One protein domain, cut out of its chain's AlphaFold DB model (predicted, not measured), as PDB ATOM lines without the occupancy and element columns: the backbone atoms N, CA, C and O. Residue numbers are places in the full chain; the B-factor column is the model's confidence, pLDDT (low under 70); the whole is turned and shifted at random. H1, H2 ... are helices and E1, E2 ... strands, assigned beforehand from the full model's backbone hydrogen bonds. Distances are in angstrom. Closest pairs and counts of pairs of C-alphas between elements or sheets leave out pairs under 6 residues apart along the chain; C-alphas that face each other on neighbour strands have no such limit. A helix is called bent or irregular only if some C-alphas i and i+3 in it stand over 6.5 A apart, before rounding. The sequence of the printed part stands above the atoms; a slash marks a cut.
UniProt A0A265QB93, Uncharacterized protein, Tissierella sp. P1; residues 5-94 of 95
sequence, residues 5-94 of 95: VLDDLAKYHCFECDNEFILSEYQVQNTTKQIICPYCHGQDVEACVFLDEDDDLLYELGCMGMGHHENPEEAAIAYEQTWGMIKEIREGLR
ATOM      1  N   VAL A   5     160.218 -65.167  68.731       85.38
ATOM      2  CA  VAL A   5     158.897 -65.260  68.110       85.38
ATOM      3  C   VAL A   5     158.673 -66.682  67.599       85.38
ATOM      4  O   VAL A   5     159.621 -67.364  67.194       85.38
ATOM      5  N   LEU A   6     157.426 -67.148  67.668       81.69
ATOM      6  CA  LEU A   6     157.025 -68.387  67.004       81.69
ATOM      7  C   LEU A   6     156.984 -68.143  65.497       81.69
ATOM      8  O   LEU A   6     156.665 -67.044  65.054       81.69
ATOM      9  N   ASP A   7     157.375 -69.156  64.738       79.56
ATOM     10  CA  ASP A   7     157.507 -69.075  63.292       79.56
ATOM     11  C   ASP A   7     156.304 -69.699  62.603       79.56
ATOM     12  O   ASP A   7     155.797 -70.737  63.045       79.56
ATOM     13  N   ASP A   8     155.946 -69.130  61.460       80.00
ATOM     14  CA  ASP A   8     154.981 -69.744  60.569       80.00
ATOM     15  C   ASP A   8     155.600 -70.986  59.922       80.00
ATOM     16  O   ASP A   8     156.787 -71.047  59.568       80.00
ATOM     17  N   LEU A   9     154.785 -72.033  59.806       81.00
ATOM     18  CA  LEU A   9     155.213 -73.337  59.319       81.00
ATOM     19  C   LEU A   9     154.610 -73.609  57.943       81.00
ATOM     20  O   LEU A   9     153.397 -73.740  57.777       81.00
ATOM     21  N   ALA A  10     155.481 -73.783  56.953       81.69
ATOM     22  CA  ALA A  10     155.091 -74.130  55.597       81.69
ATOM     23  C   ALA A  10     155.288 -75.630  55.353       81.69
ATOM     24  O   ALA A  10     156.361 -76.197  55.602       81.69
ATOM     25  N   LYS A  11     154.245 -76.287  54.837       86.94
ATOM     26  CA  LYS A  11     154.294 -77.695  54.443       86.94
ATOM     27  C   LYS A  11     154.761 -77.817  52.995       86.94
ATOM     28  O   LYS A  11     154.155 -77.246  52.090       86.94
ATOM     29  N   TYR A  12     155.789 -78.625  52.780       90.44
ATOM     30  CA  TYR A  12     156.374 -78.928  51.481       90.44
ATOM     31  C   TYR A  12     156.094 -80.373  51.075       90.44
ATOM     32  O   TYR A  12     156.127 -81.278  51.911       90.44
ATOM     33  N   HIS A  13     155.864 -80.590  49.783       92.00
ATOM     34  CA  HIS A  13     155.739 -81.902  49.162       92.00
ATOM     35  C   HIS A  13     156.893 -82.129  48.190       92.00
ATOM     36  O   HIS A  13     157.245 -81.237  47.422       92.00
ATOM     37  N   CYS A  14     157.477 -83.325  48.218       95.06
ATOM     38  CA  CYS A  14     158.495 -83.746  47.266       95.06
ATOM     39  C   CYS A  14     157.895 -84.691  46.225       95.06
ATOM     40  O   CYS A  14     157.546 -85.820  46.565       95.06
ATOM     41  N   PHE A  15     157.888 -84.286  44.957       93.31
ATOM     42  CA  PHE A  15     157.322 -85.078  43.856       93.31
ATOM     43  C   PHE A  15     158.196 -86.268  43.426       93.31
ATOM     44  O   PHE A  15     157.764 -87.118  42.653       93.31
ATOM     45  N   GLU A  16     159.436 -86.361  43.921       95.44
ATOM     46  CA  GLU A  16     160.322 -87.493  43.611       95.44
ATOM     47  C   GLU A  16     160.075 -88.717  44.502       95.44
ATOM     48  O   GLU A  16     160.317 -89.848  44.081       95.44
ATOM     49  N   CYS A  17     159.644 -88.514  45.750       95.94
ATOM     50  CA  CYS A  17     159.396 -89.610  46.695       95.94
ATOM     51  C   CYS A  17     158.023 -89.555  47.369       95.94
ATOM     52  O   CYS A  17     157.794 -90.317  48.308       95.94
ATOM     53  N   ASP A  18     157.158 -88.644  46.922       92.69
ATOM     54  CA  ASP A  18     155.802 -88.381  47.416       92.69
ATOM     55  C   ASP A  18     155.704 -88.099  48.927       92.69
ATOM     56  O   ASP A  18     154.621 -88.141  49.513       92.69
ATOM     57  N   ASN A  19     156.830 -87.805  49.585       91.69
ATOM     58  CA  ASN A  19     156.866 -87.485  51.008       91.69
ATOM     59  C   ASN A  19     156.648 -85.992  51.248       91.69
ATOM     60  O   ASN A  19     156.972 -85.142  50.417       91.69
ATOM     61  N   GLU A  20     156.167 -85.677  52.446       90.88
ATOM     62  CA  GLU A  20     155.905 -84.314  52.895       90.88
ATOM     63  C   GLU A  20     156.769 -83.973  54.113       90.88
ATOM     64  O   GLU A  20     157.076 -84.839  54.934       90.88
ATOM     65  N   PHE A  21     157.158 -82.708  54.241       89.50
ATOM     66  CA  PHE A  21     157.924 -82.204  55.380       89.50
ATOM     67  C   PHE A  21     157.587 -80.742  55.669       89.50
ATOM     68  O   PHE A  21     157.009 -80.049  54.838       89.50
ATOM     69  N   ILE A  22     157.923 -80.279  56.871       88.38
ATOM     70  CA  ILE A  22     157.625 -78.921  57.335       88.38
ATOM     71  C   ILE A  22     158.934 -78.147  57.449       88.38
ATOM     72  O   ILE A  22     159.921 -78.676  57.963       88.38
ATOM     73  N   LEU A  23     158.928 -76.901  56.986       86.12
ATOM     74  CA  LEU A  23     160.009 -75.943  57.189       86.12
ATOM     75  C   LEU A  23     159.455 -74.665  57.818       86.12
ATOM     76  O   LEU A  23     158.301 -74.311  57.590       86.12
ATOM     77  N   SER A  24     160.305 -73.967  58.572       84.69
ATOM     78  CA  SER A  24     160.006 -72.614  59.041       84.69
ATOM     79  C   SER A  24     160.026 -71.644  57.858       84.69
ATOM     80  O   SER A  24     160.950 -71.674  57.032       84.69
ATOM     81  N   GLU A  25     159.008 -70.794  57.766       85.62
ATOM     82  CA  GLU A  25     158.905 -69.801  56.706       85.62
ATOM     83  C   GLU A  25     160.054 -68.793  56.788       85.62
ATOM     84  O   GLU A  25     160.723 -68.546  55.780       85.62
ATOM     85  N   TYR A  26     160.382 -68.304  57.988       86.31
ATOM     86  CA  TYR A  26     161.525 -67.415  58.179       86.31
ATOM     87  C   TYR A  26     162.835 -68.028  57.668       86.31
ATOM     88  O   TYR A  26     163.609 -67.361  56.976       86.31
ATOM     89  N   GLN A  27     163.105 -69.305  57.963       83.12
ATOM     90  CA  GLN A  27     164.325 -69.974  57.502       83.12
ATOM     91  C   GLN A  27     164.372 -70.092  55.980       83.12
ATOM     92  O   GLN A  27     165.441 -69.915  55.394       83.12
ATOM     93  N   VAL A  28     163.234 -70.367  55.344       87.31
ATOM     94  CA  VAL A  28     163.126 -70.425  53.882       87.31
ATOM     95  C   VAL A  28     163.357 -69.050  53.255       87.31
ATOM     96  O   VAL A  28     164.106 -68.942  52.285       87.31
ATOM     97  N   GLN A  29     162.772 -67.992  53.814       87.44
ATOM     98  CA  GLN A  29     162.914 -66.635  53.283       87.44
ATOM     99  C   GLN A  29     164.334 -66.067  53.471       87.44
ATOM    100  O   GLN A  29     164.791 -65.267  52.656       87.44
ATOM    101  N   ASN A  30     165.053 -66.493  54.517       86.75
ATOM    102  CA  ASN A  30     166.371 -65.956  54.877       86.75
ATOM    103  C   ASN A  30     167.559 -66.848  54.466       86.75
ATOM    104  O   ASN A  30     168.717 -66.476  54.681       86.75
ATOM    105  N   THR A  31     167.321 -68.022  53.876       85.19
ATOM    106  CA  THR A  31     168.397 -68.900  53.394       85.19
ATOM    107  C   THR A  31     168.806 -68.574  51.958       85.19
ATOM    108  O   THR A  31     167.988 -68.276  51.095       85.19
ATOM    109  N   THR A  32     170.100 -68.695  51.661       88.06
ATOM    110  CA  THR A  32     170.629 -68.661  50.282       88.06
ATOM    111  C   THR A  32     170.698 -70.048  49.643       88.06
ATOM    112  O   THR A  32     171.141 -70.192  48.502       88.06
ATOM    113  N   LYS A  33     170.318 -71.092  50.388       87.19
ATOM    114  CA  LYS A  33     170.373 -72.485  49.941       87.19
ATOM    115  C   LYS A  33     169.045 -72.905  49.329       87.19
ATOM    116  O   LYS A  33     167.987 -72.520  49.807       87.19
ATOM    117  N   GLN A  34     169.121 -73.762  48.319       88.50
ATOM    118  CA  GLN A  34     167.948 -74.413  47.752       88.50
ATOM    119  C   GLN A  34     167.314 -75.363  48.778       88.50
ATOM    120  O   GLN A  34     168.026 -76.053  49.515       88.50
ATOM    121  N   ILE A  35     165.983 -75.408  48.797       90.38
ATOM    122  CA  ILE A  35     165.229 -76.399  49.562       90.38
ATOM    123  C   ILE A  35     165.420 -77.764  48.902       90.38
ATOM    124  O   ILE A  35     165.264 -77.904  47.691       90.38
ATOM    125  N   ILE A  36     165.766 -78.765  49.705       93.50
ATOM    126  CA  ILE A  36     165.942 -80.149  49.264       93.50
ATOM    127  C   ILE A  36     165.123 -81.071  50.157       93.50
ATOM    128  O   ILE A  36     165.002 -80.831  51.360       93.50
ATOM    129  N   CYS A  37     164.586 -82.145  49.583       93.19
ATOM    130  CA  CYS A  37     163.859 -83.141  50.355       93.19
ATOM    131  C   CYS A  37     164.804 -83.843  51.351       93.19
ATOM    132  O   CYS A  37     165.815 -84.412  50.928       93.19
ATOM    133  N   PRO A  38     164.495 -83.878  52.658       93.12
ATOM    134  CA  PRO A  38     165.367 -84.503  53.653       93.12
ATOM    135  C   PRO A  38     165.389 -86.037  53.564       93.12
ATOM    136  O   PRO A  38     166.236 -86.672  54.187       93.12
ATOM    137  N   TYR A  39     164.462 -86.638  52.810       93.25
ATOM    138  CA  TYR A  39     164.322 -88.091  52.696       93.25
ATOM    139  C   TYR A  39     165.047 -88.658  51.473       93.25
ATOM    140  O   TYR A  39     165.812 -89.612  51.603       93.25
ATOM    141  N   CYS A  40     164.814 -88.084  50.288       95.38
ATOM    142  CA  CYS A  40     165.405 -88.563  49.033       95.38
ATOM    143  C   CYS A  40     166.469 -87.628  48.443       95.38
ATOM    144  O   CYS A  40     167.111 -87.999  47.464       95.38
ATOM    145  N   HIS A  41     166.666 -86.436  49.022       95.31
ATOM    146  CA  HIS A  41     167.514 -85.361  48.484       95.31
ATOM    147  C   HIS A  41     167.088 -84.826  47.109       95.31
ATOM    148  O   HIS A  41     167.870 -84.140  46.450       95.31
ATOM    149  N   GLY A  42     165.849 -85.111  46.708       94.12
ATOM    150  CA  GLY A  42     165.222 -84.548  45.524       94.12
ATOM    151  C   GLY A  42     165.075 -83.033  45.610       94.12
ATOM    152  O   GLY A  42     165.004 -82.457  46.703       94.12
ATOM    153  N   GLN A  43     165.054 -82.399  44.446       94.00
ATOM    154  CA  GLN A  43     164.949 -80.945  44.294       94.00
ATOM    155  C   GLN A  43     163.578 -80.510  43.786       94.00
ATOM    156  O   GLN A  43     163.258 -79.325  43.871       94.00
ATOM    157  N   ASP A  44     162.782 -81.453  43.279       93.50
ATOM    158  CA  ASP A  44     161.402 -81.204  42.886       93.50
ATOM    159  C   ASP A  44     160.512 -81.166  44.137       93.50
ATOM    160  O   ASP A  44     159.976 -82.182  44.598       93.50
ATOM    161  N   VAL A  45     160.485 -79.991  44.769       91.56
ATOM    162  CA  VAL A  45     159.786 -79.725  46.025       91.56
ATOM    163  C   VAL A  45     158.977 -78.438  45.892       91.56
ATOM    164  O   VAL A  45     159.532 -77.391  45.561       91.56
ATOM    165  N   GLU A  46     157.692 -78.493  46.238       89.06
ATOM    166  CA  GLU A  46     156.803 -77.328  46.261       89.06
ATOM    167  C   GLU A  46     156.114 -77.170  47.620       89.06
ATOM    168  O   GLU A  46     155.881 -78.143  48.337       89.06
ATOM    169  N   ALA A  47     155.787 -75.927  47.984       85.12
ATOM    170  CA  ALA A  47     154.952 -75.638  49.145       85.12
ATOM    171  C   ALA A  47     153.489 -75.962  48.806       85.12
ATOM    172  O   ALA A  47     152.951 -75.448  47.826       85.12
ATOM    173  N   CYS A  48     152.844 -76.817  49.599       72.00
ATOM    174  CA  CYS A  48     151.503 -77.328  49.294       72.00
ATOM    175  C   CYS A  48     150.412 -76.806  50.226       72.00
ATOM    176  O   CYS A  48     149.253 -76.777  49.825       72.00
ATOM    177  N   VAL A  49     150.759 -76.414  51.454       65.38
ATOM    178  CA  VAL A  49     149.812 -75.887  52.446       65.38
ATOM    179  C   VAL A  49     150.558 -74.914  53.360       65.38
ATOM    180  O   VAL A  49     151.590 -75.274  53.929       65.38
ATOM    181  N   PHE A  50     150.025 -73.703  53.508       58.50
ATOM    182  CA  PHE A  50     150.307 -72.866  54.672       58.50
ATOM    183  C   PHE A  50     149.471 -73.449  55.807       58.50
ATOM    184  O   PHE A  50     148.267 -73.635  55.628       58.50
ATOM    185  N   LEU A  51     150.099 -73.870  56.907       57.00
ATOM    186  CA  LEU A  51     149.329 -74.246  58.088       57.00
ATOM    187  C   LEU A  51     148.614 -72.965  58.532       57.00
ATOM    188  O   LEU A  51     149.285 -72.032  58.954       57.00
ATOM    189  N   ASP A  52     147.296 -72.896  58.308       48.12
ATOM    190  CA  ASP A  52     146.488 -71.722  58.648       48.12
ATOM    191  C   ASP A  52     146.750 -71.319  60.109       48.12
ATOM    192  O   ASP A  52     146.911 -72.185  60.974       48.12
ATOM    193  N   GLU A  53     146.790 -70.003  60.340       53.75
ATOM    194  CA  GLU A  53     146.985 -69.292  61.613       53.75
ATOM    195  C   GLU A  53     145.871 -69.596  62.643       53.75
ATOM    196  O   GLU A  53     145.236 -68.692  63.187       53.75
ATOM    197  N   ASP A  54     145.574 -70.861  62.939       51.88
ATOM    198  CA  ASP A  54     144.899 -71.188  64.192       51.88
ATOM    199  C   ASP A  54     145.944 -71.018  65.303       51.88
ATOM    200  O   ASP A  54     146.661 -71.953  65.669       51.88
ATOM    201  N   ASP A  55     146.038 -69.786  65.815       51.69
ATOM    202  CA  ASP A  55     146.882 -69.354  66.944       51.69
ATOM    203  C   ASP A  55     146.840 -70.356  68.121       51.69
ATOM    204  O   ASP A  55     147.836 -70.578  68.815       51.69
ATOM    205  N   ASP A  56     145.700 -71.025  68.315       52.28
ATOM    206  CA  ASP A  56     145.498 -72.033  69.357       52.28
ATOM    207  C   ASP A  56     146.358 -73.298  69.145       52.28
ATOM    208  O   ASP A  56     146.852 -73.885  70.110       52.28
ATOM    209  N   LEU A  57     146.612 -73.699  67.897       54.47
ATOM    210  CA  LEU A  57     147.365 -74.909  67.547       54.47
ATOM    211  C   LEU A  57     148.877 -74.718  67.766       54.47
ATOM    212  O   LEU A  57     149.577 -75.638  68.191       54.47
ATOM    213  N   LEU A  58     149.379 -73.497  67.551       54.03
ATOM    214  CA  LEU A  58     150.771 -73.110  67.817       54.03
ATOM    215  C   LEU A  58     151.098 -73.103  69.317       54.03
ATOM    216  O   LEU A  58     152.160 -73.591  69.717       54.03
ATOM    217  N   TYR A  59     150.173 -72.635  70.160       56.62
ATOM    218  CA  TYR A  59     150.307 -72.737  71.617       56.62
ATOM    219  C   TYR A  59     150.245 -74.191  72.114       56.62
ATOM    220  O   TYR A  59     150.962 -74.548  73.055       56.62
ATOM    221  N   GLU A  60     149.438 -75.048  71.479       62.62
ATOM    222  CA  GLU A  60     149.352 -76.478  71.807       62.62
ATOM    223  C   GLU A  60     150.633 -77.261  71.474       62.62
ATOM    224  O   GLU A  60     150.966 -78.224  72.173       62.62
ATOM    225  N   LEU A  61     151.392 -76.838  70.456       62.44
ATOM    226  CA  LEU A  61     152.653 -77.486  70.082       62.44
ATOM    227  C   LEU A  61     153.748 -77.324  71.149       62.44
ATOM    228  O   LEU A  61     154.675 -78.138  71.196       62.44
ATOM    229  N   GLY A  62     153.651 -76.329  72.037       66.69
ATOM    230  CA  GLY A  62     154.592 -76.126  73.140       66.69
ATOM    231  C   GLY A  62     156.052 -76.118  72.668       66.69
ATOM    232  O   GLY A  62     156.446 -75.305  71.839       66.69
ATOM    233  N   CYS A  63     156.873 -77.050  73.169       63.31
ATOM    234  CA  CYS A  63     158.281 -77.177  72.767       63.31
ATOM    235  C   CYS A  63     158.506 -77.790  71.371       63.31
ATOM    236  O   CYS A  63     159.654 -77.901  70.943       63.31
ATOM    237  N   MET A  64     157.442 -78.222  70.690       63.66
ATOM    238  CA  MET A  64     157.484 -78.705  69.306       63.66
ATOM    239  C   MET A  64     157.178 -77.595  68.292       63.66
ATOM    240  O   MET A  64     157.298 -77.835  67.091       63.66
ATOM    241  N   GLY A  65     156.818 -76.393  68.756       67.81
ATOM    242  CA  GLY A  65     156.764 -75.200  67.917       67.81
ATOM    243  C   GLY A  65     158.166 -74.812  67.439       67.81
ATOM    244  O   GLY A  65     159.141 -74.924  68.187       67.81
ATOM    245  N   MET A  66     158.281 -74.374  66.185       75.50
ATOM    246  CA  MET A  66     159.514 -73.761  65.691       75.50
ATOM    247  C   MET A  66     159.415 -72.249  65.888       75.50
ATOM    248  O   MET A  66     158.343 -71.670  65.770       75.50
ATOM    249  N   GLY A  67     160.536 -71.620  66.215       82.88
ATOM    250  CA  GLY A  67     160.612 -70.186  66.460       82.88
ATOM    251  C   GLY A  67     162.028 -69.684  66.249       82.88
ATOM    252  O   GLY A  67     162.980 -70.473  66.189       82.88
ATOM    253  N   HIS A  68     162.174 -68.372  66.144       86.62
ATOM    254  CA  HIS A  68     163.455 -67.722  65.917       86.62
ATOM    255  C   HIS A  68     163.590 -66.454  66.763       86.62
ATOM    256  O   HIS A  68     162.622 -65.934  67.308       86.62
ATOM    257  N   HIS A  69     164.826 -65.975  66.906       89.25
ATOM    258  CA  HIS A  69     165.103 -64.671  67.498       89.25
ATOM    259  C   HIS A  69     165.213 -63.633  66.386       89.25
ATOM    260  O   HIS A  69     166.065 -63.774  65.508       89.25
ATOM    261  N   GLU A  70     164.401 -62.580  66.449       88.44
ATOM    262  CA  GLU A  70     164.509 -61.451  65.519       88.44
ATOM    263  C   GLU A  70     165.785 -60.628  65.763       88.44
ATOM    264  O   GLU A  70     166.321 -60.017  64.839       88.44
ATOM    265  N   ASN A  71     166.313 -60.619  66.998       91.19
ATOM    266  CA  ASN A  71     167.596 -59.988  67.299       91.19
ATOM    267  C   ASN A  71     168.755 -60.932  66.908       91.19
ATOM    268  O   ASN A  71     168.902 -61.994  67.523       91.19
ATOM    269  N   PRO A  72     169.640 -60.540  65.969       88.44
ATOM    270  CA  PRO A  72     170.750 -61.381  65.519       88.44
ATOM    271  C   PRO A  72     171.737 -61.781  66.625       88.44
ATOM    272  O   PRO A  72     172.301 -62.873  66.569       88.44
ATOM    273  N   GLU A  73     171.958 -60.924  67.628       91.94
ATOM    274  CA  GLU A  73     172.837 -61.241  68.761       91.94
ATOM    275  C   GLU A  73     172.218 -62.334  69.637       91.94
ATOM    276  O   GLU A  73     172.892 -63.300  69.997       91.94
ATOM    277  N   GLU A  74     170.918 -62.229  69.931       91.38
ATOM    278  CA  GLU A  74     170.201 -63.264  70.681       91.38
ATOM    279  C   GLU A  74     170.140 -64.581  69.892       91.38
ATOM    280  O   GLU A  74     170.363 -65.646  70.472       91.38
ATOM    281  N   ALA A  75     169.933 -64.517  68.571       87.25
ATOM    282  CA  ALA A  75     169.955 -65.678  67.682       87.25
ATOM    283  C   ALA A  75     171.313 -66.401  67.702       87.25
ATOM    284  O   ALA A  75     171.366 -67.629  67.809       87.25
ATOM    285  N   ALA A  76     172.416 -65.648  67.635       88.44
ATOM    286  CA  ALA A  76     173.765 -66.202  67.693       88.44
ATOM    287  C   ALA A  76     174.039 -66.886  69.042       88.44
ATOM    288  O   ALA A  76     174.517 -68.021  69.069       88.44
ATOM    289  N   ILE A  77     173.663 -66.242  70.152       90.81
ATOM    290  CA  ILE A  77     173.805 -66.811  71.499       90.81
ATOM    291  C   ILE A  77     173.002 -68.114  71.625       90.81
ATOM    292  O   ILE A  77     173.537 -69.118  72.098       90.81
ATOM    293  N   ALA A  78     171.741 -68.130  71.176       86.81
ATOM    294  CA  ALA A  78     170.891 -69.321  71.225       86.81
ATOM    295  C   ALA A  78     171.476 -70.482  70.402       86.81
ATOM    296  O   ALA A  78     171.499 -71.634  70.853       86.81
ATOM    297  N   TYR A  79     171.999 -70.180  69.210       85.94
ATOM    298  CA  TYR A  79     172.662 -71.157  68.351       85.94
ATOM    299  C   TYR A  79     173.902 -71.750  69.033       85.94
ATOM    300  O   TYR A  79     174.054 -72.973  69.087       85.94
ATOM    301  N   GLU A  80     174.777 -70.906  69.584       90.25
ATOM    302  CA  GLU A  80     175.996 -71.346  70.267       90.25
ATOM    303  C   GLU A  80     175.697 -72.218  71.487       90.25
ATOM    304  O   GLU A  80     176.318 -73.271  71.645       90.25
ATOM    305  N   GLN A  81     174.717 -71.834  72.308       87.69
ATOM    306  CA  GLN A  81     174.284 -72.618  73.468       87.69
ATOM    307  C   GLN A  81     173.760 -73.998  73.051       87.69
ATOM    308  O   GLN A  81     174.190 -75.018  73.594       87.69
ATOM    309  N   THR A  82     172.891 -74.039  72.037       85.31
ATOM    310  CA  THR A  82     172.303 -75.288  71.531       85.31
ATOM    311  C   THR A  82     173.378 -76.223  70.975       85.31
ATOM    312  O   THR A  82     173.458 -77.396  71.351       85.31
ATOM    313  N   TRP A  83     174.260 -75.721  70.106       84.81
ATOM    314  CA  TRP A  83     175.324 -76.539  69.520       84.81
ATOM    315  C   TRP A  83     176.425 -76.907  70.506       84.81
ATOM    316  O   TRP A  83     177.004 -77.988  70.375       84.81
ATOM    317  N   GLY A  84     176.715 -76.043  71.480       85.38
ATOM    318  CA  GLY A  84     177.614 -76.340  72.591       85.38
ATOM    319  C   GLY A  84     177.134 -77.571  73.354       85.38
ATOM    320  O   GLY A  84     177.855 -78.565  73.434       85.38
ATOM    321  N   MET A  85     175.869 -77.565  73.776       84.50
ATOM    322  CA  MET A  85     175.253 -78.688  74.482       84.50
ATOM    323  C   MET A  85     175.222 -79.974  73.635       84.50
ATOM    324  O   MET A  85     175.565 -81.051  74.123       84.50
ATOM    325  N   ILE A  86     174.889 -79.887  72.340       86.56
ATOM    326  CA  ILE A  86     174.922 -81.051  71.432       86.56
ATOM    327  C   ILE A  86     176.335 -81.643  71.328       86.56
ATOM    328  O   ILE A  86     176.487 -82.869  71.304       86.56
ATOM    329  N   LYS A  87     177.375 -80.803  71.238       87.69
ATOM    330  CA  LYS A  87     178.771 -81.262  71.183       87.69
ATOM    331  C   LYS A  87     179.161 -81.981  72.470       87.69
ATOM    332  O   LYS A  87     179.663 -83.099  72.384       87.69
ATOM    333  N   GLU A  88     178.861 -81.398  73.627       88.31
ATOM    334  CA  GLU A  88     179.143 -82.002  74.933       88.31
ATOM    335  C   GLU A  88     178.480 -83.376  75.082       88.31
ATOM    336  O   GLU A  88     179.136 -84.346  75.465       88.31
ATOM    337  N   ILE A  89     177.203 -83.502  74.698       88.94
ATOM    338  CA  ILE A  89     176.482 -84.783  74.720       88.94
ATOM    339  C   ILE A  89     177.162 -85.804  73.799       88.94
ATOM    340  O   ILE A  89     177.402 -86.943  74.202       88.94
ATOM    341  N   ARG A  90     177.502 -85.416  72.563       84.56
ATOM    342  CA  ARG A  90     178.161 -86.313  71.596       84.56
ATOM    343  C   ARG A  90     179.541 -86.772  72.060       84.56
ATOM    344  O   ARG A  90     179.925 -87.904  71.773       84.56
ATOM    345  N   GLU A  91     180.287 -85.917  72.747       86.06
ATOM    346  CA  GLU A  91     181.588 -86.265  73.322       86.06
ATOM    347  C   GLU A  91     181.447 -87.148  74.568       86.06
ATOM    348  O   GLU A  91     182.230 -88.081  74.746       86.06
ATOM    349  N   GLY A  92     180.418 -86.919  75.389       79.62
ATOM    350  CA  GLY A  92     180.083 -87.757  76.541       79.62
ATOM    351  C   GLY A  92     179.631 -89.171  76.162       79.62
ATOM    352  O   GLY A  92     180.036 -90.125  76.813       79.62
ATOM    353  N   LEU A  93     178.866 -89.322  75.074       68.50
ATOM    354  CA  LEU A  93     178.415 -90.619  74.537       68.50
ATOM    355  C   LEU A  93     179.537 -91.454  73.888       68.50
ATOM    356  O   LEU A  93     179.316 -92.613  73.543       68.50
ATOM    357  N   ARG A  94     180.723 -90.871  73.669       58.84
ATOM    358  CA  ARG A  94     181.901 -91.552  73.102       58.84
ATOM    359  C   ARG A  94     182.837 -92.153  74.163       58.84
ATOM    360  O   ARG A  94     183.888 -92.671  73.787       58.84
TER     361      ARG A  94
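AT A GLANCE: This is residues 5 to 94 of the 95 residues of an uncharacterized protein of Tissierella sp. P1 (UniProt A0A265QB93). A small, twisted three-stranded sheet of E2, E1 and E3 has the short helix H1 at one end, while the long helix H3 sticks out as an arm, standing free with residues 72 to 76 and 80 to 92. Between sheet and arm the chain passes through an irregular helix, H2, and a short strand, E4, beside which residues 5 to 6 pair. The printed part has 90 residues with three named helices and four named strands, in the order E1, E2, H1, E3, H2, E4, H3; the sheet is antiparallel in the order E2, E1, E3, and the class is mixed, helices and strands. The whole is loose, with a radius of gyration of the C-alphas of 15.6 A, and spans 39 by 34 by 26 A.

IN THESE COORDINATES: In the sheet, E1 is residues 9 to 14, 16.3 A long, beginning at C-alpha 9 (155.213, -73.337, 59.319). E2 is residues 20 to 24, 13.8 A, and E3 is residues 45 to 50, 14.5 A. H1 is residues 25 to 30, 8.6 A. H2 is residues 55 to 64, 14.3 A, and E4 is residues 67 to 69, 7.2 A. H3 is residues 72 to 92, 30.1 A, ending at C-alpha 92 (180.083, -87.757, 76.541).

HOW THE PARTS SIT: The sheet is only just strongly twisted, its C-alphas lying up to 4.4 A off the best plane. E1 and E2 form a hairpin, antiparallel at 145 degrees, with N 12 and O 21 at 2.8 A, within hydrogen-bond range. E1 and E3 are antiparallel at 144 degrees, with N 13 and O 46 at 2.8 A, within the same range. E2, H1 and E3 make a split strand-helix-strand unit, two strands running the same way with E1 between them, and its crossover is right-handed. H1 only grazes the sheet, with residues 25 to 28; the closest C-alphas of E1 and H1, those of Leu 9 and Glu 25, are 5.7 A apart. E4 pairs with no named strand, but its residues 67 to 68 pair antiparallel with residues 5 to 6. The closest C-alphas of E4 and H3, those of His 69 and Ala 75, are 5.0 A apart. H3 is apart from E1, E2, E3, H1 and H2. H2 is not on the sheet, and it is irregular: C-alphas 60 and 63 are 9.0 A apart. Every O i to N i+4 pair is within hydrogen-bond range in H1 and H3; in H2, 3 of 6 are.

THE WHOLE: The two C-alphas farthest apart, those of Asp 54 and Arg 94, are 43.2 A apart. The printed part has no cut. The link from H1 to E3, residues 31 to 44, is long; the other links are tight. The mean pLDDT of the printed part is 81.8, and residues 49 to 65 and 93 to 94 are under 70.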